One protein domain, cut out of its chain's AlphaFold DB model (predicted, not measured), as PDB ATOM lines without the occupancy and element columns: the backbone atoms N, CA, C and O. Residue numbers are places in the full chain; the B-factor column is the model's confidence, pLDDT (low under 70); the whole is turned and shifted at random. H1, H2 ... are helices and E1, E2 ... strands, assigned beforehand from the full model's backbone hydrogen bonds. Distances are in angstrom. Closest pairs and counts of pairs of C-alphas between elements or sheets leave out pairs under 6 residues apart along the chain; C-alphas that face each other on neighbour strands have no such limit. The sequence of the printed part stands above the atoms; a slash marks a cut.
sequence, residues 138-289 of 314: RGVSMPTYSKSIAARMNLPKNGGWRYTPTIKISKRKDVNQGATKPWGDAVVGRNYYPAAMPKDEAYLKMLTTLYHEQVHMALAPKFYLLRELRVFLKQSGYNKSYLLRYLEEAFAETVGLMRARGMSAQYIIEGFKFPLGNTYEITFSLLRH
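AT A GLANCE: This is residues 138 to 289 of the 314 residues of an uncharacterized protein of Franconibacter pulveris (UniProt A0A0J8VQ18). A small, strongly twisted sheet of three strands has the long helix H2 along one face, and a second long helix, H4, crosses H2 on the side away from the sheet. H5 folds back along H4, H3 turns off at a corner from H4 towards H1, and residues 195 to 200 stick out. The 152 printed residues hold six named helices and three named strands, H1 E1 E2 E3 H2 H3 H4 H5 H6, mostly helix; the mixed sheet runs E1 E3 E2. The whole is compact, radius of gyration of the C-alphas 16.8 A, spanning 51 by 42 by 27 A.

IN THESE COORDINATES: H1, residues 147 to 152, begins at C-alpha 147 (167.023, -1.937, 126.998). E1, residues 167 to 174, bends by 92 degrees at residue 171. E2 is residues 178 to 180, E3 186 to 191. H2, 199 to 218, is 28.3 A long; H3 is 227 to 240. H4, 242 to 261, is 27.8 A long; H5 is 265 to 273. H6, 284 to 289, ends at C-alpha 289 (160.990, 10.903, 157.421).

HOW THE PARTS SIT: Parallel E1 and E3 have N 168 and O 186 within hydrogen-bond range, 2.9 A; the antiparallel hairpin E2 and E3 has N 187 and O 179, 2.9 A. H2 is on one face, making two layers, helix over sheet, at a height of 8.5 A. H4, the hub, touches H2 at a steep tilt of 44 degrees, opposite ways; the closest C-alphas, Thr 208 and Gly 256, are 4.3 A apart. H4 and H5 form a helical hairpin. H3 and H4 touch only at the corner. H1 and H3, and H4 and H6, only just touch, each with 3 pairs of C-alphas within 8 A. In the six helices every O i to N i+4 pair is within hydrogen-bond range.

THE WHOLE: The printed part has no cut; the link H1 to E1 is long. Mean pLDDT of the printed part is 79.0, with 41 residues under 70, among them 262 to 273 and 283 to 289.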
ATOM      1  N   ARG A 138     159.087  -4.364 150.440       79.06
ATOM      2  CA  ARG A 138     159.313  -5.819 150.499       79.06
ATOM      3  C   ARG A 138     160.723  -6.248 150.067       79.06
ATOM      4  O   ARG A 138     160.907  -7.342 149.539       79.06
ATOM      5  N   GLY A 139     161.721  -5.373 150.219       74.88
ATOM      6  CA  GLY A 139     163.105  -5.651 149.829       74.88
ATOM      7  C   GLY A 139     163.344  -5.753 148.315       74.88
ATOM      8  O   GLY A 139     164.406  -6.216 147.899       74.88
ATOM      9  N   VAL A 140     162.401  -5.316 147.469       76.25
ATOM     10  CA  VAL A 140     162.516  -5.431 146.005       76.25
ATOM     11  C   VAL A 140     163.538  -4.431 145.452       76.25
ATOM     12  O   VAL A 140     163.218  -3.279 145.160       76.25
ATOM     13  N   SER A 141     164.784  -4.868 145.265       75.88
ATOM     14  CA  SER A 141     165.804  -4.040 144.612       75.88
ATOM     15  C   SER A 141     165.405  -3.730 143.167       75.88
ATOM     16  O   SER A 141     165.194  -4.627 142.350       75.88
ATOM     17  N   MET A 142     165.293  -2.440 142.849       72.75
ATOM     18  CA  MET A 142     164.959  -1.991 141.499       72.75
ATOM     19  C   MET A 142     166.245  -1.792 140.690       72.75
ATOM     20  O   MET A 142     167.060  -0.945 141.076       72.75
ATOM     21  N   PRO A 143     166.417  -2.498 139.558       76.88
ATOM     22  CA  PRO A 143     167.596  -2.349 138.712       76.88
ATOM     23  C   PRO A 143     167.633  -0.966 138.053       76.88
ATOM     24  O   PRO A 143     166.620  -0.276 137.990       76.88
ATOM     25  N   THR A 144     168.779  -0.560 137.510       74.00
ATOM     26  CA  THR A 144     168.842   0.607 136.617       74.00
ATOM     27  C   THR A 144     168.095   0.300 135.321       74.00
ATOM     28  O   THR A 144     168.244  -0.789 134.762       74.00
ATOM     29  N   TYR A 145     167.297   1.250 134.828       67.44
ATOM     30  CA  TYR A 145     166.589   1.068 133.564       67.44
ATOM     31  C   TYR A 145     167.574   0.878 132.405       67.44
ATOM     32  O   TYR A 145     168.548   1.616 132.269       67.44
ATOM     33  N   SER A 146     167.305  -0.108 131.555       70.62
ATOM     34  CA  SER A 146     168.090  -0.398 130.358       70.62
ATOM     35  C   SER A 146     167.220  -1.096 129.311       70.62
ATOM     36  O   SER A 146     166.135  -1.597 129.623       70.62
ATOM     37  N   LYS A 147     167.711  -1.194 128.069       75.94
ATOM     38  CA  LYS A 147     167.023  -1.937 126.998       75.94
ATOM     39  C   LYS A 147     166.791  -3.410 127.363       75.94
ATOM     40  O   LYS A 147     165.746  -3.957 127.031       75.94
ATOM     41  N   SER A 148     167.730  -4.043 128.073       86.94
ATOM     42  CA  SER A 148     167.582  -5.438 128.502       86.94
ATOM     43  C   SER A 148     166.527  -5.594 129.596       86.94
ATOM     44  O   SER A 148     165.761  -6.554 129.560       86.94
ATOM     45  N   ILE A 149     166.427  -4.637 130.527       83.06
ATOM     46  CA  ILE A 149     165.339  -4.602 131.513       83.06
ATOM     47  C   ILE A 149     163.994  -4.415 130.812       83.06
ATOM     48  O   ILE A 149     163.080  -5.192 131.068       83.06
ATOM     49  N   ALA A 150     163.893  -3.460 129.883       77.06
ATOM     50  CA  ALA A 150     162.672  -3.227 129.117       77.06
ATOM     51  C   ALA A 150     162.209  -4.492 128.372       77.06
ATOM     52  O   ALA A 150     161.051  -4.884 128.487       77.06
ATOM     53  N   ALA A 151     163.124  -5.186 127.685       87.06
ATOM     54  CA  ALA A 151     162.813  -6.435 126.990       87.06
ATOM     55  C   ALA A 151     162.336  -7.544 127.948       87.06
ATOM     56  O   ALA A 151     161.379  -8.256 127.648       87.06
ATOM     57  N   ARG A 152     162.956  -7.667 129.130       90.88
ATOM     58  CA  ARG A 152     162.586  -8.665 130.152       90.88
ATOM     59  C   ARG A 152     161.209  -8.432 130.772       90.88
ATOM     60  O   ARG A 152     160.627  -9.385 131.276       90.88
ATOM     61  N   MET A 153     160.688  -7.203 130.750       86.75
ATOM     62  CA  MET A 153     159.349  -6.913 131.280       86.75
ATOM     63  C   MET A 153     158.249  -7.626 130.490       86.75
ATOM     64  O   MET A 153     157.193  -7.884 131.063       86.75
ATOM     65  N   ASN A 154     158.500  -7.942 129.210       90.88
ATOM     66  CA  ASN A 154     157.614  -8.713 128.333       90.88
ATOM     67  C   ASN A 154     156.133  -8.300 128.463       90.88
ATOM     68  O   ASN A 154     155.254  -9.122 128.732       90.88
ATOM     69  N   LEU A 155     155.872  -6.990 128.363       91.75
ATOM     70  CA  LEU A 155     154.550  -6.432 128.631       91.75
ATOM     71  C   LEU A 155     153.535  -6.905 127.578       91.75
ATOM     72  O   LEU A 155     153.820  -6.821 126.380       91.75
ATOM     73  N   PRO A 156     152.327  -7.336 127.987       93.50
ATOM     74  CA  PRO A 156     151.325  -7.828 127.051       93.50
ATOM     75  C   PRO A 156     150.856  -6.710 126.123       93.50
ATOM     76  O   PRO A 156     150.710  -5.563 126.548       93.50
ATOM     77  N   LYS A 157     150.573  -7.042 124.865       91.31
ATOM     78  CA  LYS A 157     150.016  -6.113 123.876       91.31
ATOM     79  C   LYS A 157     148.671  -6.646 123.387       91.31
ATOM     80  O   LYS A 157     148.541  -7.833 123.111       91.31
ATOM     81  N   ASN A 158     147.673  -5.777 123.320       90.12
ATOM     82  CA  ASN A 158     146.365  -6.024 122.718       90.12
ATOM     83  C   ASN A 158     145.770  -4.690 122.218       90.12
ATOM     84  O   ASN A 158     146.214  -3.617 122.622       90.12
ATOM     85  N   GLY A 159     144.776  -4.738 121.332       75.44
ATOM     86  CA  GLY A 159     144.194  -3.518 120.762       75.44
ATOM     87  C   GLY A 159     145.145  -2.762 119.823       75.44
ATOM     88  O   GLY A 159     146.210  -3.260 119.470       75.44
ATOM     89  N   GLY A 160     144.723  -1.572 119.386       81.94
ATOM     90  CA  GLY A 160     145.430  -0.768 118.382       81.94
ATOM     91  C   GLY A 160     146.685  -0.075 118.921       81.94
ATOM     92  O   GLY A 160     147.745  -0.671 119.043       81.94
ATOM     93  N   TRP A 161     146.582   1.215 119.235       76.50
ATOM     94  CA  TRP A 161     147.721   2.070 119.611       76.50
ATOM     95  C   TRP A 161     148.018   2.098 121.125       76.50
ATOM     96  O   TRP A 161     149.000   2.697 121.578       76.50
ATOM     97  N   ARG A 162     147.183   1.429 121.925       79.88
ATOM     98  CA  ARG A 162     147.322   1.307 123.377       79.88
ATOM     99  C   ARG A 162     146.837  -0.054 123.850       79.88
ATOM    100  O   ARG A 162     145.942  -0.636 123.246       79.88
ATOM    101  N   TYR A 163     147.385  -0.492 124.971       86.19
ATOM    102  CA  TYR A 163     146.923  -1.656 125.700       86.19
ATOM    103  C   TYR A 163     145.578  -1.390 126.381       86.19
ATOM    104  O   TYR A 163     145.385  -0.353 127.023       86.19
ATOM    105  N   THR A 164     144.680  -2.362 126.284       87.81
ATOM    106  CA  THR A 164     143.398  -2.409 126.983       87.81
ATOM    107  C   THR A 164     143.501  -3.427 128.118       87.81
ATOM    108  O   THR A 164     143.532  -4.634 127.849       87.81
ATOM    109  N   PRO A 165     143.567  -2.977 129.382       90.44
ATOM    110  CA  PRO A 165     143.693  -3.887 130.506       90.44
ATOM    111  C   PRO A 165     142.409  -4.673 130.773       90.44
ATOM    112  O   PRO A 165     141.306  -4.215 130.469       90.44
ATOM    113  N   THR A 166     142.556  -5.856 131.362       95.12
ATOM    114  CA  THR A 166     141.447  -6.776 131.643       95.12
ATOM    115  C   THR A 166     141.171  -6.902 133.138       95.12
ATOM    116  O   THR A 166     142.076  -6.764 133.958       95.12
ATOM    117  N   ILE A 167     139.917  -7.193 133.498       95.94
ATOM    118  CA  ILE A 167     139.508  -7.504 134.876       95.94
ATOM    119  C   ILE A 167     139.050  -8.954 134.924       95.94
ATOM    120  O   ILE A 167     138.168  -9.358 134.166       95.94
ATOM    121  N   LYS A 168     139.615  -9.738 135.844       96.94
ATOM    122  CA  LYS A 168     139.184 -11.117 136.102       96.94
ATOM    123  C   LYS A 168     138.578 -11.237 137.492       96.94
ATOM    124  O   LYS A 168     139.240 -10.959 138.487       96.94
ATOM    125  N   ILE A 169     137.341 -11.722 137.565       96.88
ATOM    126  CA  ILE A 169     136.680 -12.035 138.834       96.88
ATOM    127  C   ILE A 169     137.004 -13.480 139.233       96.88
ATOM    128  O   ILE A 169     136.720 -14.418 138.486       96.88
ATOM    129  N   SER A 170     137.594 -13.687 140.411       95.25
ATOM    130  CA  SER A 170     138.154 -14.977 140.833       95.25
ATOM    131  C   SER A 170     137.525 -15.508 142.120       95.25
ATOM    132  O   SER A 170     137.414 -14.790 143.106       95.25
ATOM    133  N   LYS A 171     137.176 -16.804 142.152       93.62
ATOM    134  CA  LYS A 171     136.798 -17.505 143.401       93.62
ATOM    135  C   LYS A 171     137.997 -17.873 144.280       93.62
ATOM    136  O   LYS A 171     137.804 -18.326 145.395       93.62
ATOM    137  N   ARG A 172     139.230 -17.730 143.782       94.06
ATOM    138  CA  ARG A 172     140.453 -18.068 144.539       94.06
ATOM    139  C   ARG A 172     140.897 -16.956 145.495       94.06
ATOM    140  O   ARG A 172     141.935 -17.089 146.127       94.06
ATOM    141  N   LYS A 173     140.171 -15.842 145.499       94.06
ATOM    142  CA  LYS A 173     140.423 -14.656 146.304       94.06
ATOM    143  C   LYS A 173     139.123 -14.243 146.975       94.06
ATOM    144  O   LYS A 173     138.054 -14.358 146.359       94.06
ATOM    145  N   ASP A 174     139.241 -13.742 148.191       95.44
ATOM    146  CA  ASP A 174     138.106 -13.241 148.954       95.44
ATOM    147  C   ASP A 174     137.640 -11.876 148.435       95.44
ATOM    148  O   ASP A 174     138.378 -11.175 147.746       95.44
ATOM    149  N   VAL A 175     136.398 -11.496 148.737       95.12
ATOM    150  CA  VAL A 175     135.766 -10.246 148.263       95.12
ATOM    151  C   VAL A 175     136.530  -8.970 148.621       95.12
ATOM    152  O   VAL A 175     136.292  -7.947 147.998       95.12
ATOM    153  N   ASN A 176     137.431  -9.018 149.603       92.56
ATOM    154  CA  ASN A 176     138.299  -7.913 150.018       92.56
ATOM    155  C   ASN A 176     139.709  -7.970 149.398       92.56
ATOM    156  O   ASN A 176     140.575  -7.187 149.775       92.56
ATOM    157  N   GLN A 177     139.975  -8.920 148.500       93.62
ATOM    158  CA  GLN A 177     141.292  -9.127 147.906       93.62
ATOM    159  C   GLN A 177     141.287  -8.768 146.424       93.62
ATOM    160  O   GLN A 177     140.688  -9.454 145.590       93.62
ATOM    161  N   GLY A 178     142.049  -7.736 146.085       94.06
ATOM    162  CA  GLY A 178     142.347  -7.341 144.716       94.06
ATOM    163  C   GLY A 178     143.836  -7.497 144.393       94.06
ATOM    164  O   GLY A 178     144.634  -7.919 145.237       94.06
ATOM    165  N   ALA A 179     144.196  -7.351 143.122       94.12
ATOM    166  CA  ALA A 179     145.558  -7.025 142.711       94.12
ATOM    167  C   ALA A 179     145.564  -6.549 141.259       94.12
ATOM    168  O   ALA A 179     145.075  -7.267 140.378       94.12
ATOM    169  N   THR A 180     146.243  -5.435 141.007       93.56
ATOM    170  CA  THR A 180     146.527  -4.932 139.665       93.56
ATOM    171  C   THR A 180     147.993  -5.138 139.312       93.56
ATOM    172  O   THR A 180     148.911  -4.874 140.090       93.56
ATOM    173  N   LYS A 181     148.237  -5.665 138.115       94.75
ATOM    174  CA  LYS A 181     149.578  -5.806 137.551       94.75
ATOM    175  C   LYS A 181     150.134  -4.433 137.164       94.75
ATOM    176  O   LYS A 181     149.360  -3.553 136.799       94.75
ATOM    177  N   PRO A 182     151.466  -4.262 137.092       86.12
ATOM    178  CA  PRO A 182     152.076  -2.976 136.726       86.12
ATOM    179  C   PRO A 182     151.632  -2.429 135.357       86.12
ATOM    180  O   PRO A 182     151.684  -1.228 135.110       86.12
ATOM    181  N   TRP A 183     151.182  -3.312 134.460       86.00
ATOM    182  CA  TRP A 183     150.658  -2.977 133.133       86.00
ATOM    183  C   TRP A 183     149.130  -2.829 133.060       86.00
ATOM    184  O   TRP A 183     148.606  -2.554 131.979       86.00
ATOM    185  N   GLY A 184     148.430  -3.004 134.184       88.38
ATOM    186  CA  GLY A 184     147.017  -2.676 134.355       88.38
ATOM    187  C   GLY A 184     146.041  -3.849 134.406       88.38
ATOM    188  O   GLY A 184     144.864  -3.597 134.605       88.38
ATOM    189  N   ASP A 185     146.449  -5.105 134.214       96.31
ATOM    190  CA  ASP A 185     145.506  -6.223 134.386       96.31
ATOM    191  C   ASP A 185     145.149  -6.414 135.858       96.31
ATOM    192  O   ASP A 185     146.044  -6.571 136.688       96.31
ATOM    193  N   ALA A 186     143.859  -6.482 136.165       96.75
ATOM    194  CA  ALA A 186     143.360  -6.615 137.524       96.75
ATOM    195  C   ALA A 186     142.695  -7.972 137.774       96.75
ATOM    196  O   ALA A 186     142.050  -8.568 136.903       96.75
ATOM    197  N   VAL A 187     142.812  -8.455 139.009       97.75
ATOM    198  CA  VAL A 187     142.071  -9.614 139.510       97.75
ATOM    199  C   VAL A 187     141.364  -9.230 140.798       97.75
ATOM    200  O   VAL A 187     142.019  -8.824 141.752       97.75
ATOM    201  N   VAL A 188     140.050  -9.436 140.845       97.56
ATOM    202  CA  VAL A 188     139.203  -9.132 142.006       97.56
ATOM    203  C   VAL A 188     138.621 -10.430 142.550       97.56
ATOM    204  O   VAL A 188     138.136 -11.273 141.789       97.56
ATOM    205  N   GLY A 189     138.708 -10.630 143.860       96.88
ATOM    206  CA  GLY A 189     138.110 -11.778 144.523       96.88
ATOM    207  C   GLY A 189     136.594 -11.670 144.636       96.88
ATOM    208  O   GLY A 189     136.035 -10.584 144.726       96.88
ATOM    209  N   ARG A 190     135.913 -12.814 144.608       95.94
ATOM    210  CA  ARG A 190     134.457 -12.905 144.822       95.94
ATOM    211  C   ARG A 190     134.055 -13.941 145.865       95.94
ATOM    212  O   ARG A 190     132.871 -14.249 145.988       95.94
ATOM    213  N   ASN A 191     135.026 -14.561 146.530       96.00
ATOM    214  CA  ASN A 191     134.750 -15.548 147.561       96.00
ATOM    215  C   ASN A 191     134.348 -14.851 148.867       96.00
ATOM    216  O   ASN A 191     134.970 -13.874 149.272       96.00
ATOM    217  N   TYR A 192     133.294 -15.333 149.514       95.81
ATOM    218  CA  TYR A 192     132.896 -14.884 150.844       95.81
ATOM    219  C   TYR A 192     132.279 -16.057 151.597       95.81
ATOM    220  O   TYR A 192     131.777 -17.005 150.989       95.81
ATOM    221  N   TYR A 193     132.314 -15.979 152.921       93.94
ATOM    222  CA  TYR A 193     131.795 -17.012 153.805       93.94
ATOM    223  C   TYR A 193     130.487 -16.507 154.430       93.94
ATOM    224  O   TYR A 193     130.549 -15.594 155.254       93.94
ATOM    225  N   PRO A 194     129.312 -17.071 154.077       92.12
ATOM    226  CA  PRO A 194     128.017 -16.581 154.567       92.12
ATOM    227  C   PRO A 194     127.879 -16.584 156.094       92.12
ATOM    228  O   PRO A 194     127.160 -15.760 156.645       92.12
ATOM    229  N   ALA A 195     128.593 -17.481 156.781       92.94
ATOM    230  CA  ALA A 195     128.637 -17.528 158.242       92.94
ATOM    231  C   ALA A 195     129.388 -16.338 158.871       92.94
ATOM    232  O   ALA A 195     129.159 -16.020 160.031       92.94
ATOM    233  N   ALA A 196     130.289 -15.695 158.122       91.00
ATOM    234  CA  ALA A 196     131.092 -14.568 158.591       91.00
ATOM    235  C   ALA A 196     130.567 -13.209 158.103       91.00
ATOM    236  O   ALA A 196     130.909 -12.186 158.689       91.00
ATOM    237  N   MET A 197     129.792 -13.177 157.011       93.81
ATOM    238  CA  MET A 197     129.375 -11.934 156.366       93.81
ATOM    239  C   MET A 197     128.072 -12.101 155.567       93.81
ATOM    240  O   MET A 197     127.986 -13.016 154.738       93.81
ATOM    241  N   PRO A 198     127.093 -11.190 155.729       95.81
ATOM    242  CA  PRO A 198     125.904 -11.143 154.886       95.81
ATOM    243  C   PRO A 198     126.246 -10.928 153.408       95.81
ATOM    244  O   PRO A 198     127.204 -10.238 153.057       95.81
ATOM    245  N   LYS A 199     125.406 -11.465 152.519       94.81
ATOM    246  CA  LYS A 199     125.598 -11.364 151.064       94.81
ATOM    247  C   LYS A 199     125.701  -9.915 150.570       94.81
ATOM    248  O   LYS A 199     126.537  -9.633 149.715       94.81
ATOM    249  N   ASP A 200     124.884  -9.011 151.105       94.88
ATOM    250  CA  ASP A 200     124.861  -7.609 150.671       94.88
ATOM    251  C   ASP A 200     126.143  -6.873 151.073       94.88
ATOM    252  O   ASP A 200     126.710  -6.111 150.288       94.88
ATOM    253  N   GLU A 201     126.679  -7.175 152.256       95.06
ATOM    254  CA  GLU A 201     127.973  -6.645 152.683       95.06
ATOM    255  C   GLU A 201     129.117  -7.209 151.827       95.06
ATOM    256  O   GLU A 201     130.006  -6.462 151.408       95.06
ATOM    257  N   ALA A 202     129.072  -8.506 151.505       95.50
ATOM    258  CA  ALA A 202     130.047  -9.140 150.621       95.50
ATOM    259  C   ALA A 202     130.031  -8.523 149.218       95.50
ATOM    260  O   ALA A 202     131.089  -8.299 148.625       95.50
ATOM    261  N   TYR A 203     128.843  -8.192 148.708       95.75
ATOM    262  CA  TYR A 203     128.678  -7.491 147.442       95.75
ATOM    263  C   TYR A 203     129.305  -6.092 147.480       95.75
ATOM    264  O   TYR A 203     130.104  -5.760 146.602       95.75
ATOM    265  N   LEU A 204     129.026  -5.300 148.522       95.88
ATOM    266  CA  LEU A 204     129.620  -3.970 148.684       95.88
ATOM    267  C   LEU A 204     131.146  -4.027 148.811       95.88
ATOM    268  O   LEU A 204     131.829  -3.206 148.208       95.88
ATOM    269  N   LYS A 205     131.700  -5.002 149.544       96.25
ATOM    270  CA  LYS A 205     133.160  -5.189 149.632       96.25
ATOM    271  C   LYS A 205     133.773  -5.562 148.284       96.25
ATOM    272  O   LYS A 205     134.763  -4.953 147.898       96.25
ATOM    273  N   MET A 206     133.142  -6.472 147.538       96.94
ATOM    274  CA  MET A 206     133.590  -6.818 146.186       96.94
ATOM    275  C   MET A 206     133.592  -5.592 145.264       96.94
ATOM    276  O   MET A 206     134.533  -5.415 144.492       96.94
ATOM    277  N   LEU A 207     132.562  -4.740 145.338       92.44
ATOM    278  CA  LEU A 207     132.509  -3.490 144.576       92.44
ATOM    279  C   LEU A 207     133.595  -2.504 145.010       92.44
ATOM    280  O   LEU A 207     134.246  -1.926 144.143       92.44
ATOM    281  N   THR A 208     133.825  -2.339 146.316       92.00
ATOM    282  CA  THR A 208     134.917  -1.503 146.834       92.00
ATOM    283  C   THR A 208     136.254  -1.964 146.260       92.00
ATOM    284  O   THR A 208     136.959  -1.158 145.659       92.00
ATOM    285  N   THR A 209     136.558  -3.263 146.335       96.38
ATOM    286  CA  THR A 209     137.783  -3.830 145.761       96.38
ATOM    287  C   THR A 209     137.831  -3.670 144.242       96.38
ATOM    288  O   THR A 209     138.866  -3.307 143.698       96.38
ATOM    289  N   LEU A 210     136.725  -3.876 143.525       91.44
ATOM    290  CA  LEU A 210     136.679  -3.669 142.076       91.44
ATOM    291  C   LEU A 210     137.032  -2.230 141.692       91.44
ATOM    292  O   LEU A 210     137.829  -2.015 140.781       91.44
ATOM    293  N   TYR A 211     136.432  -1.253 142.363       84.06
ATOM    294  CA  TYR A 211     136.654   0.160 142.080       84.06
ATOM    295  C   TYR A 211     138.045   0.630 142.515       84.06
ATOM    296  O   TYR A 211     138.661   1.402 141.785       84.06
ATOM    297  N   HIS A 212     138.567   0.103 143.623       90.31
ATOM    298  CA  HIS A 212     139.958   0.276 144.038       90.31
ATOM    299  C   HIS A 212     140.917  -0.187 142.931       90.31
ATOM    300  O   HIS A 212     141.741   0.582 142.439       90.31
ATOM    301  N   GLU A 213     140.754  -1.420 142.443       90.88
ATOM    302  CA  GLU A 213     141.612  -1.939 141.378       90.88
ATOM    303  C   GLU A 213     141.456  -1.142 140.075       90.88
ATOM    304  O   GLU A 213     142.445  -0.861 139.403       90.88
ATOM    305  N   GLN A 214     140.245  -0.684 139.737       81.06
ATOM    306  CA  GLN A 214     140.027   0.182 138.573       81.06
ATOM    307  C   GLN A 214     140.822   1.492 138.633       81.06
ATOM    308  O   GLN A 214     141.223   1.989 137.576       81.06
ATOM    309  N   VAL A 215     141.100   2.032 139.824       74.81
ATOM    310  CA  VAL A 215     142.007   3.180 139.971       74.81
ATOM    311  C   VAL A 215     143.423   2.787 139.556       74.81
ATOM    312  O   VAL A 215     143.992   3.433 138.676       74.81
ATOM    313  N   HIS A 216     143.973   1.681 140.058       81.94
ATOM    314  CA  HIS A 216     145.297   1.216 139.625       81.94
ATOM    315  C   HIS A 216     145.363   0.912 138.122       81.94
ATOM    316  O   HIS A 216     146.366   1.220 137.472       81.94
ATOM    317  N   MET A 217     144.291   0.365 137.538       81.25
ATOM    318  CA  MET A 217     144.172   0.169 136.087       81.25
ATOM    319  C   MET A 217     144.152   1.498 135.319       81.25
ATOM    320  O   MET A 217     144.672   1.606 134.199       81.25
ATOM    321  N   ALA A 218     143.520   2.525 135.889       72.94
ATOM    322  CA  ALA A 218     143.484   3.859 135.309       72.94
ATOM    323  C   ALA A 218     144.890   4.473 135.275       72.94
ATOM    324  O   ALA A 218     145.272   4.989 134.222       72.94
ATOM    325  N   LEU A 219     145.648   4.306 136.362       69.12
ATOM    326  CA  LEU A 219     147.036   4.749 136.546       69.12
ATOM    327  C   LEU A 219     148.070   3.910 135.781       69.12
ATOM    328  O   LEU A 219     149.251   4.241 135.750       69.12
ATOM    329  N   ALA A 220     147.686   2.760 135.227       75.25
ATOM    330  CA  ALA A 220     148.623   1.910 134.509       75.25
ATOM    331  C   ALA A 220     149.003   2.522 133.141       75.25
ATOM    332  O   ALA A 220     148.114   2.943 132.388       75.25
ATOM    333  N   PRO A 221     150.294   2.503 132.751       74.50
ATOM    334  CA  PRO A 221     150.723   2.955 131.430       74.50
ATOM    335  C   PRO A 221     150.147   2.083 130.305       74.50
ATOM    336  O   PRO A 221     150.489   0.903 130.149       74.50
ATOM    337  N   LYS A 222     149.268   2.683 129.493       76.44
ATOM    338  CA  LYS A 222     148.528   1.989 128.423       76.44
ATOM    339  C   LYS A 222     149.105   2.225 127.029       76.44
ATOM    340  O   LYS A 222     149.102   1.299 126.227       76.44
ATOM    341  N   PHE A 223     149.624   3.412 126.721       71.06
ATOM    342  CA  PHE A 223     150.142   3.693 125.372       71.06
ATOM    343  C   PHE A 223     151.470   2.999 125.123       71.06
ATOM    344  O   PHE A 223     152.295   2.899 126.026       71.06
ATOM    345  N   TYR A 224     151.681   2.531 123.892       70.81
ATOM    346  CA  TYR A 224     152.873   1.749 123.569       70.81
ATOM    347  C   TYR A 224     154.156   2.570 123.501       70.81
ATOM    348  O   TYR A 224     155.229   2.032 123.769       70.81
ATOM    349  N   LEU A 225     154.059   3.871 123.221       66.12
ATOM    350  CA  LEU A 225     155.220   4.751 123.226       66.12
ATOM    351  C   LEU A 225     155.856   4.775 124.624       66.12
ATOM    352  O   LEU A 225     155.206   5.141 125.605       66.12
ATOM    353  N   LEU A 226     157.120   4.352 124.715       66.56
ATOM    354  CA  LEU A 226     157.900   4.307 125.961       66.56
ATOM    355  C   LEU A 226     157.195   3.557 127.110       66.56
ATOM    356  O   LEU A 226     157.372   3.893 128.284       66.56
ATOM    357  N   ARG A 227     156.357   2.563 126.796       74.44
ATOM    358  CA  ARG A 227     155.512   1.902 127.798       74.44
ATOM    359  C   ARG A 227     156.327   1.208 128.879       74.44
ATOM    360  O   ARG A 227     156.033   1.362 130.057       74.44
ATOM    361  N   GLU A 228     157.369   0.487 128.491       78.94
ATOM    362  CA  GLU A 228     158.255  -0.239 129.398       78.94
ATOM    363  C   GLU A 228     158.970   0.721 130.349       78.94
ATOM    364  O   GLU A 228     159.050   0.455 131.546       78.94
ATOM    365  N   LEU A 229     159.431   1.870 129.839       66.19
ATOM    366  CA  LEU A 229     160.025   2.921 130.663       66.19
ATOM    367  C   LEU A 229     159.017   3.446 131.685       66.19
ATOM    368  O   LEU A 229     159.338   3.534 132.865       66.19
ATOM    369  N   ARG A 230     157.793   3.759 131.260       71.62
ATOM    370  CA  ARG A 230     156.765   4.304 132.156       71.62
ATOM    371  C   ARG A 230     156.299   3.294 133.199       71.62
ATOM    372  O   ARG A 230     156.190   3.651 134.366       71.62
ATOM    373  N   VAL A 231     156.114   2.026 132.821       71.31
ATOM    374  CA  VAL A 231     155.811   0.950 133.784       71.31
ATOM    375  C   VAL A 231     156.960   0.796 134.781       71.31
ATOM    376  O   VAL A 231     156.717   0.674 135.979       71.31
ATOM    377  N   PHE A 232     158.211   0.854 134.316       70.62
ATOM    378  CA  PHE A 232     159.380   0.796 135.190       70.62
ATOM    379  C   PHE A 232     159.440   1.991 136.153       70.62
ATOM    380  O   PHE A 232     159.685   1.801 137.343       70.62
ATOM    381  N   LEU A 233     159.206   3.213 135.663       63.00
ATOM    382  CA  LEU A 233     159.209   4.428 136.479       63.00
ATOM    383  C   LEU A 233     158.110   4.385 137.541       63.00
ATOM    384  O   LEU A 233     158.416   4.615 138.709       63.00
ATOM    385  N   LYS A 234     156.880   4.006 137.164       69.12
ATOM    386  CA  LYS A 234     155.768   3.822 138.105       69.12
ATOM    387  C   LYS A 234     156.129   2.804 139.188       69.12
ATOM    388  O   LYS A 234     156.069   3.114 140.374       69.12
ATOM    389  N   GLN A 235     156.594   1.617 138.787       74.00
ATOM    390  CA  GLN A 235     156.979   0.567 139.730       74.00
ATOM    391  C   GLN A 235     158.136   1.003 140.635       74.00
ATOM    392  O   GLN A 235     158.158   0.686 141.823       74.00
ATOM    393  N   SER A 236     159.105   1.744 140.092       65.94
ATOM    394  CA  SER A 236     160.213   2.283 140.874       65.94
ATOM    395  C   SER A 236     159.747   3.350 141.859       65.94
ATOM    396  O   SER A 236     160.320   3.419 142.942       65.94
ATOM    397  N   GLY A 237     158.772   4.185 141.498       63.44
ATOM    398  CA  GLY A 237     158.160   5.156 142.401       63.44
ATOM    399  C   GLY A 237     157.455   4.445 143.549       63.44
ATOM    400  O   GLY A 237     157.839   4.623 144.700       63.44
ATOM    401  N   TYR A 238     156.529   3.543 143.220       69.69
ATOM    402  CA  TYR A 238     155.768   2.748 144.185       69.69
ATOM    403  C   TYR A 238     156.664   1.959 145.157       69.69
ATOM    404  O   TYR A 238     156.429   1.922 146.367       69.69
ATOM    405  N   ASN A 239     157.731   1.336 144.645       72.44
ATOM    406  CA  ASN A 239     158.626   0.529 145.474       72.44
ATOM    407  C   ASN A 239     159.563   1.376 146.335       72.44
ATOM    408  O   ASN A 239     159.937   0.925 147.412       72.44
ATOM    409  N   LYS A 240     159.988   2.557 145.879       70.06
ATOM    410  CA  LYS A 240     161.026   3.333 146.577       70.06
ATOM    411  C   LYS A 240     160.501   4.513 147.389       70.06
ATOM    412  O   LYS A 240     161.277   5.075 148.145       70.06
ATOM    413  N   SER A 241     159.247   4.914 147.211       66.19
ATOM    414  CA  SER A 241     158.645   6.046 147.914       66.19
ATOM    415  C   SER A 241     157.456   5.562 148.735       66.19
ATOM    416  O   SER A 241     156.496   5.006 148.196       66.19
ATOM    417  N   TYR A 242     157.527   5.763 150.050       66.31
ATOM    418  CA  TYR A 242     156.407   5.564 150.963       66.31
ATOM    419  C   TYR A 242     155.302   6.583 150.681       66.31
ATOM    420  O   TYR A 242     154.137   6.206 150.729       66.31
ATOM    421  N   LEU A 243     155.648   7.831 150.336       58.88
ATOM    422  CA  LEU A 243     154.673   8.863 149.968       58.88
ATOM    423  C   LEU A 243     153.886   8.476 148.712       58.88
ATOM    424  O   LEU A 243     152.665   8.393 148.774       58.88
ATOM    425  N   LEU A 244     154.550   8.181 147.589       60.94
ATOM    426  CA  LEU A 244     153.856   7.822 146.344       60.94
ATOM    427  C   LEU A 244     152.987   6.573 146.520       60.94
ATOM    428  O   LEU A 244     151.853   6.551 146.045       60.94
ATOM    429  N   ARG A 245     153.486   5.564 147.248       75.00
ATOM    430  CA  ARG A 245     152.705   4.366 147.572       75.00
ATOM    431  C   ARG A 245     151.495   4.692 148.447       75.00
ATOM    432  O   ARG A 245     150.397   4.257 148.130       75.00
ATOM    433  N   TYR A 246     151.677   5.471 149.513       67.38
ATOM    434  CA  TYR A 246     150.583   5.890 150.394       67.38
ATOM    435  C   TYR A 246     149.476   6.596 149.612       67.38
ATOM    436  O   TYR A 246     148.305   6.301 149.806       67.38
ATOM    437  N   LEU A 247     149.844   7.494 148.704       61.78
ATOM    438  CA  LEU A 247     148.888   8.284 147.937       61.78
ATOM    439  C   LEU A 247     148.134   7.458 146.907       61.78
ATOM    440  O   LEU A 247     146.920   7.609 146.796       61.78
ATOM    441  N   GLU A 248     148.835   6.583 146.182       67.06
ATOM    442  CA  GLU A 248     148.203   5.695 145.206       67.06
ATOM    443  C   GLU A 248     147.170   4.784 145.893       67.06
ATOM    444  O   GLU A 248     146.024   4.716 145.450       67.06
ATOM    445  N   GLU A 249     147.539   4.162 147.015       78.75
ATOM    446  CA  GLU A 249     146.674   3.241 147.766       78.75
ATOM    447  C   GLU A 249     145.535   3.964 148.504       78.75
ATOM    448  O   GLU A 249     144.392   3.509 148.475       78.75
ATOM    449  N   ALA A 250     145.807   5.115 149.137       66.69
ATOM    450  CA  ALA A 250     144.778   5.882 149.843       66.69
ATOM    451  C   ALA A 250     143.722   6.418 148.874       66.69
ATOM    452  O   ALA A 250     142.525   6.402 149.173       66.69
ATOM    453  N   PHE A 251     144.154   6.884 147.700       67.75
ATOM    454  CA  PHE A 251     143.246   7.355 146.664       67.75
ATOM    455  C   PHE A 251     142.409   6.209 146.088       67.75
ATOM    456  O   PHE A 251     141.187   6.350 145.981       67.75
ATOM    457  N   ALA A 252     143.041   5.073 145.771       72.00
ATOM    458  CA  ALA A 252     142.350   3.885 145.279       72.00
ATOM    459  C   ALA A 252     141.268   3.409 146.259       72.00
ATOM    460  O   ALA A 252     140.119   3.215 145.855       72.00
ATOM    461  N   GLU A 253     141.589   3.332 147.554       79.94
ATOM    462  CA  GLU A 253     140.623   2.918 148.572       79.94
ATOM    463  C   GLU A 253     139.499   3.939 148.756       79.94
ATOM    464  O   GLU A 253     138.325   3.568 148.787       79.94
ATOM    465  N   THR A 254     139.824   5.233 148.808       62.69
ATOM    466  CA  THR A 254     138.824   6.300 148.975       62.69
ATOM    467  C   THR A 254     137.799   6.284 147.840       62.69
ATOM    468  O   THR A 254     136.588   6.306 148.078       62.69
ATOM    469  N   VAL A 255     138.263   6.198 146.588       64.38
ATOM    470  CA  VAL A 255     137.384   6.078 145.414       64.38
ATOM    471  C   VAL A 255     136.597   4.771 145.464       64.38
ATOM    472  O   VAL A 255     135.398   4.773 145.174       64.38
ATOM    473  N   GLY A 256     137.245   3.673 145.863       70.44
ATOM    474  CA  GLY A 256     136.614   2.369 146.009       70.44
ATOM    475  C   GLY A 256     135.423   2.392 146.965       70.44
ATOM    476  O   GLY A 256     134.322   1.957 146.613       70.44
ATOM    477  N   LEU A 257     135.623   2.949 148.159       71.38
ATOM    478  CA  LEU A 257     134.598   3.081 149.190       71.38
ATOM    479  C   LEU A 257     133.460   3.991 148.729       71.38
ATOM    480  O   LEU A 257     132.303   3.573 148.749       71.38
ATOM    481  N   MET A 258     133.776   5.198 148.248       68.75
ATOM    482  CA  MET A 258     132.750   6.174 147.864       68.75
ATOM    483  C   MET A 258     131.905   5.709 146.678       68.75
ATOM    484  O   MET A 258     130.696   5.928 146.643       68.75
ATOM    485  N   ARG A 259     132.514   5.034 145.699       71.00
ATOM    486  CA  ARG A 259     131.794   4.560 144.514       71.00
ATOM    487  C   ARG A 259     130.930   3.332 144.807       71.00
ATOM    488  O   ARG A 259     129.891   3.168 144.177       71.00
ATOM    489  N   ALA A 260     131.332   2.487 145.755       76.44
ATOM    490  CA  ALA A 260     130.543   1.328 146.167       76.44
ATOM    491  C   ALA A 260     129.424   1.685 147.157       76.44
ATOM    492  O   ALA A 260     128.360   1.076 147.112       76.44
ATOM    493  N   ARG A 261     129.667   2.641 148.064       83.81
ATOM    494  CA  ARG A 261     128.829   2.886 149.252       83.81
ATOM    495  C   ARG A 261     128.205   4.284 149.314       83.81
ATOM    496  O   ARG A 261     127.455   4.563 150.246       83.81
ATOM    497  N   GLY A 262     128.503   5.153 148.350       63.56
ATOM    498  CA  GLY A 262     128.061   6.549 148.320       63.56
ATOM    499  C   GLY A 262     129.064   7.523 148.948       63.56
ATOM    500  O   GLY A 262     130.035   7.133 149.590       63.56
ATOM    501  N   MET A 263     128.836   8.822 148.746       62.38
ATOM    502  CA  MET A 263     129.734   9.883 149.217       62.38
ATOM    503  C   MET A 263     129.600  10.094 150.731       62.38
ATOM    504  O   MET A 263     128.510  10.371 151.224       62.38
ATOM    505  N   SER A 264     130.711  10.008 151.467       57.06
ATOM    506  CA  SER A 264     130.763  10.308 152.904       57.06
ATOM    507  C   SER A 264     132.168  10.724 153.335       57.06
ATOM    508  O   SER A 264     133.159  10.155 152.876       57.06
ATOM    509  N   ALA A 265     132.251  11.671 154.274       48.25
ATOM    510  CA  ALA A 265     133.510  12.078 154.896       48.25
ATOM    511  C   ALA A 265     134.191  10.925 155.653       48.25
ATOM    512  O   ALA A 265     135.417  10.867 155.725       48.25
ATOM    513  N   GLN A 266     133.411   9.970 156.169       55.34
ATOM    514  CA  GLN A 266     133.949   8.792 156.844       55.34
ATOM    515  C   GLN A 266     134.821   7.949 155.903       55.34
ATOM    516  O   GLN A 266     135.913   7.537 156.288       55.34
ATOM    517  N   TYR A 267     134.390   7.747 154.656       62.94
ATOM    518  CA  TYR A 267     135.129   6.943 153.678       62.94
ATOM    519  C   TYR A 267     136.434   7.598 153.224       62.94
ATOM    520  O   TYR A 267     137.383   6.903 152.873       62.94
ATOM    521  N   ILE A 268     136.512   8.926 153.292       50.41
ATOM    522  CA  ILE A 268     137.757   9.669 153.071       50.41
ATOM    523  C   ILE A 268     138.754   9.360 154.196       50.41
ATOM    524  O   ILE A 268     139.918   9.057 153.941       50.41
ATOM    525  N   ILE A 269     138.295   9.383 155.452       54.56
ATOM    526  CA  ILE A 269     139.135   9.056 156.613       54.56
ATOM    527  C   ILE A 269     139.589   7.589 156.562       54.56
ATOM    528  O   ILE A 269     140.751   7.299 156.850       54.56
ATOM    529  N   GLU A 270     138.693   6.668 156.206       63.22
ATOM    530  CA  GLU A 270     139.014   5.245 156.049       63.22
ATOM    531  C   GLU A 270     140.051   5.017 154.944       63.22
ATOM    532  O   GLU A 270     141.053   4.344 155.188       63.22
ATOM    533  N   GLY A 271     139.884   5.653 153.782       58.16
ATOM    534  CA  GLY A 271     140.842   5.566 152.683       58.16
ATOM    535  C   GLY A 271     142.225   6.117 153.038       58.16
ATOM    536  O   GLY A 271     143.226   5.495 152.704       58.16
ATOM    537  N   PHE A 272     142.328   7.208 153.807       59.50
ATOM    538  CA  PHE A 272     143.631   7.686 154.297       59.50
ATOM    539  C   PHE A 272     144.294   6.737 155.301       59.50
ATOM    540  O   PHE A 272     145.519   6.645 155.359       59.50
ATOM    541  N   LYS A 273     143.508   6.018 156.105       67.62
ATOM    542  CA  LYS A 273     144.051   5.047 157.064       67.62
ATOM    543  C   LYS A 273     144.475   3.739 156.402       67.62
ATOM    544  O   LYS A 273     145.362   3.073 156.925       67.62
ATOM    545  N   PHE A 274     143.865   3.381 155.276       78.69
ATOM    546  CA  PHE A 274     144.028   2.087 154.619       78.69
ATOM    547  C   PHE A 274     145.482   1.671 154.322       78.69
ATOM    548  O   PHE A 274     145.836   0.533 154.639       78.69
ATOM    549  N   PRO A 275     146.367   2.540 153.792       74.25
ATOM    550  CA  PRO A 275     147.731   2.130 153.471       74.25
ATOM    551  C   PRO A 275     148.630   2.021 154.706       74.25
ATOM    552  O   PRO A 275     149.764   1.560 154.602       74.25
ATOM    553  N   LEU A 276     148.173   2.486 155.873       73.62
ATOM    554  CA  LEU A 276     148.973   2.493 157.091       73.62
ATOM    555  C   LEU A 276     149.018   1.093 157.709       73.62
ATOM    556  O   LEU A 276     148.001   0.424 157.873       73.62
ATOM    557  N   GLY A 277     150.212   0.669 158.113       74.00
ATOM    558  CA  GLY A 277     150.452  -0.616 158.756       74.00
ATOM    559  C   GLY A 277     151.252  -1.591 157.895       74.00
ATOM    560  O   GLY A 277     151.946  -1.223 156.944       74.00
ATOM    561  N   ASN A 278     151.185  -2.867 158.274       72.69
ATOM    562  CA  ASN A 278     152.128  -3.884 157.807       72.69
ATOM    563  C   ASN A 278     151.923  -4.295 156.343       72.69
ATOM    564  O   ASN A 278     152.892  -4.653 155.683       72.69
ATOM    565  N   THR A 279     150.701  -4.219 155.806       80.81
ATOM    566  CA  THR A 279     150.393  -4.657 154.429       80.81
ATOM    567  C   THR A 279     151.221  -3.915 153.376       80.81
ATOM    568  O   THR A 279     151.716  -4.531 152.422       80.81
ATOM    569  N   TYR A 280     151.404  -2.609 153.587       76.56
ATOM    570  CA  TYR A 280     152.132  -1.706 152.694       76.56
ATOM    571  C   TYR A 280     153.465  -1.220 153.279       76.56
ATOM    572  O   TYR A 280     154.167  -0.440 152.632       76.56
ATOM    573  N   GLU A 281     153.843  -1.689 154.474       81.50
ATOM    574  CA  GLU A 281     155.051  -1.271 155.203       81.50
ATOM    575  C   GLU A 281     155.131   0.260 155.368       81.50
ATOM    576  O   GLU A 281     156.198   0.862 155.224       81.50
ATOM    577  N   ILE A 282     153.989   0.912 155.618       72.75
ATOM    578  CA  ILE A 282     153.896   2.371 155.757       72.75
ATOM    579  C   ILE A 282     153.542   2.719 157.197       72.75
ATOM    580  O   ILE A 282     152.565   2.232 157.759       72.75
ATOM    581  N   THR A 283     154.322   3.616 157.787       66.25
ATOM    582  CA  THR A 283     154.033   4.221 159.090       66.25
ATOM    583  C   THR A 283     154.099   5.733 158.963       66.25
ATOM    584  O   THR A 283     154.830   6.256 158.117       66.25
ATOM    585  N   PHE A 284     153.400   6.454 159.842       55.78
ATOM    586  CA  PHE A 284     153.514   7.914 159.899       55.78
ATOM    587  C   PHE A 284     154.958   8.377 160.104       55.78
ATOM    588  O   PHE A 284     155.343   9.391 159.539       55.78
ATOM    589  N   SER A 285     155.781   7.629 160.846       57.81
ATOM    590  CA  SER A 285     157.207   7.932 161.004       57.81
ATOM    591  C   SER A 285     157.988   7.832 159.694       57.81
ATOM    592  O   SER A 285     158.826   8.688 159.434       57.81
ATOM    593  N   LEU A 286     157.707   6.829 158.852       63.75
ATOM    594  CA  LEU A 286     158.370   6.666 157.552       63.75
ATOM    595  C   LEU A 286     157.915   7.728 156.551       63.75
ATOM    596  O   LEU A 286     158.759   8.339 155.901       63.75
ATOM    597  N   LEU A 287     156.607   8.006 156.489       57.47
ATOM    598  CA  LEU A 287     156.073   9.113 155.689       57.47
ATOM    599  C   LEU A 287     156.673  10.440 156.141       57.47
ATOM    600  O   LEU A 287     157.105  11.235 155.314       57.47
ATOM    601  N   ARG A 288     156.761  10.652 157.459       53.44
ATOM    602  CA  ARG A 288     157.342  11.862 158.033       53.44
ATOM    603  C   ARG A 288     158.818  12.006 157.684       53.44
ATOM    604  O   ARG A 288     159.259  13.107 157.384       53.44
ATOM    605  N   HIS A 289     159.571  10.915 157.750       61.38
ATOM    606  CA  HIS A 289     160.990  10.903 157.421       61.38
ATOM    607  C   HIS A 289     161.227  11.167 155.930       61.38
ATOM    608  O   HIS A 289     162.098  11.953 155.582       61.38
TER     609      HIS A 289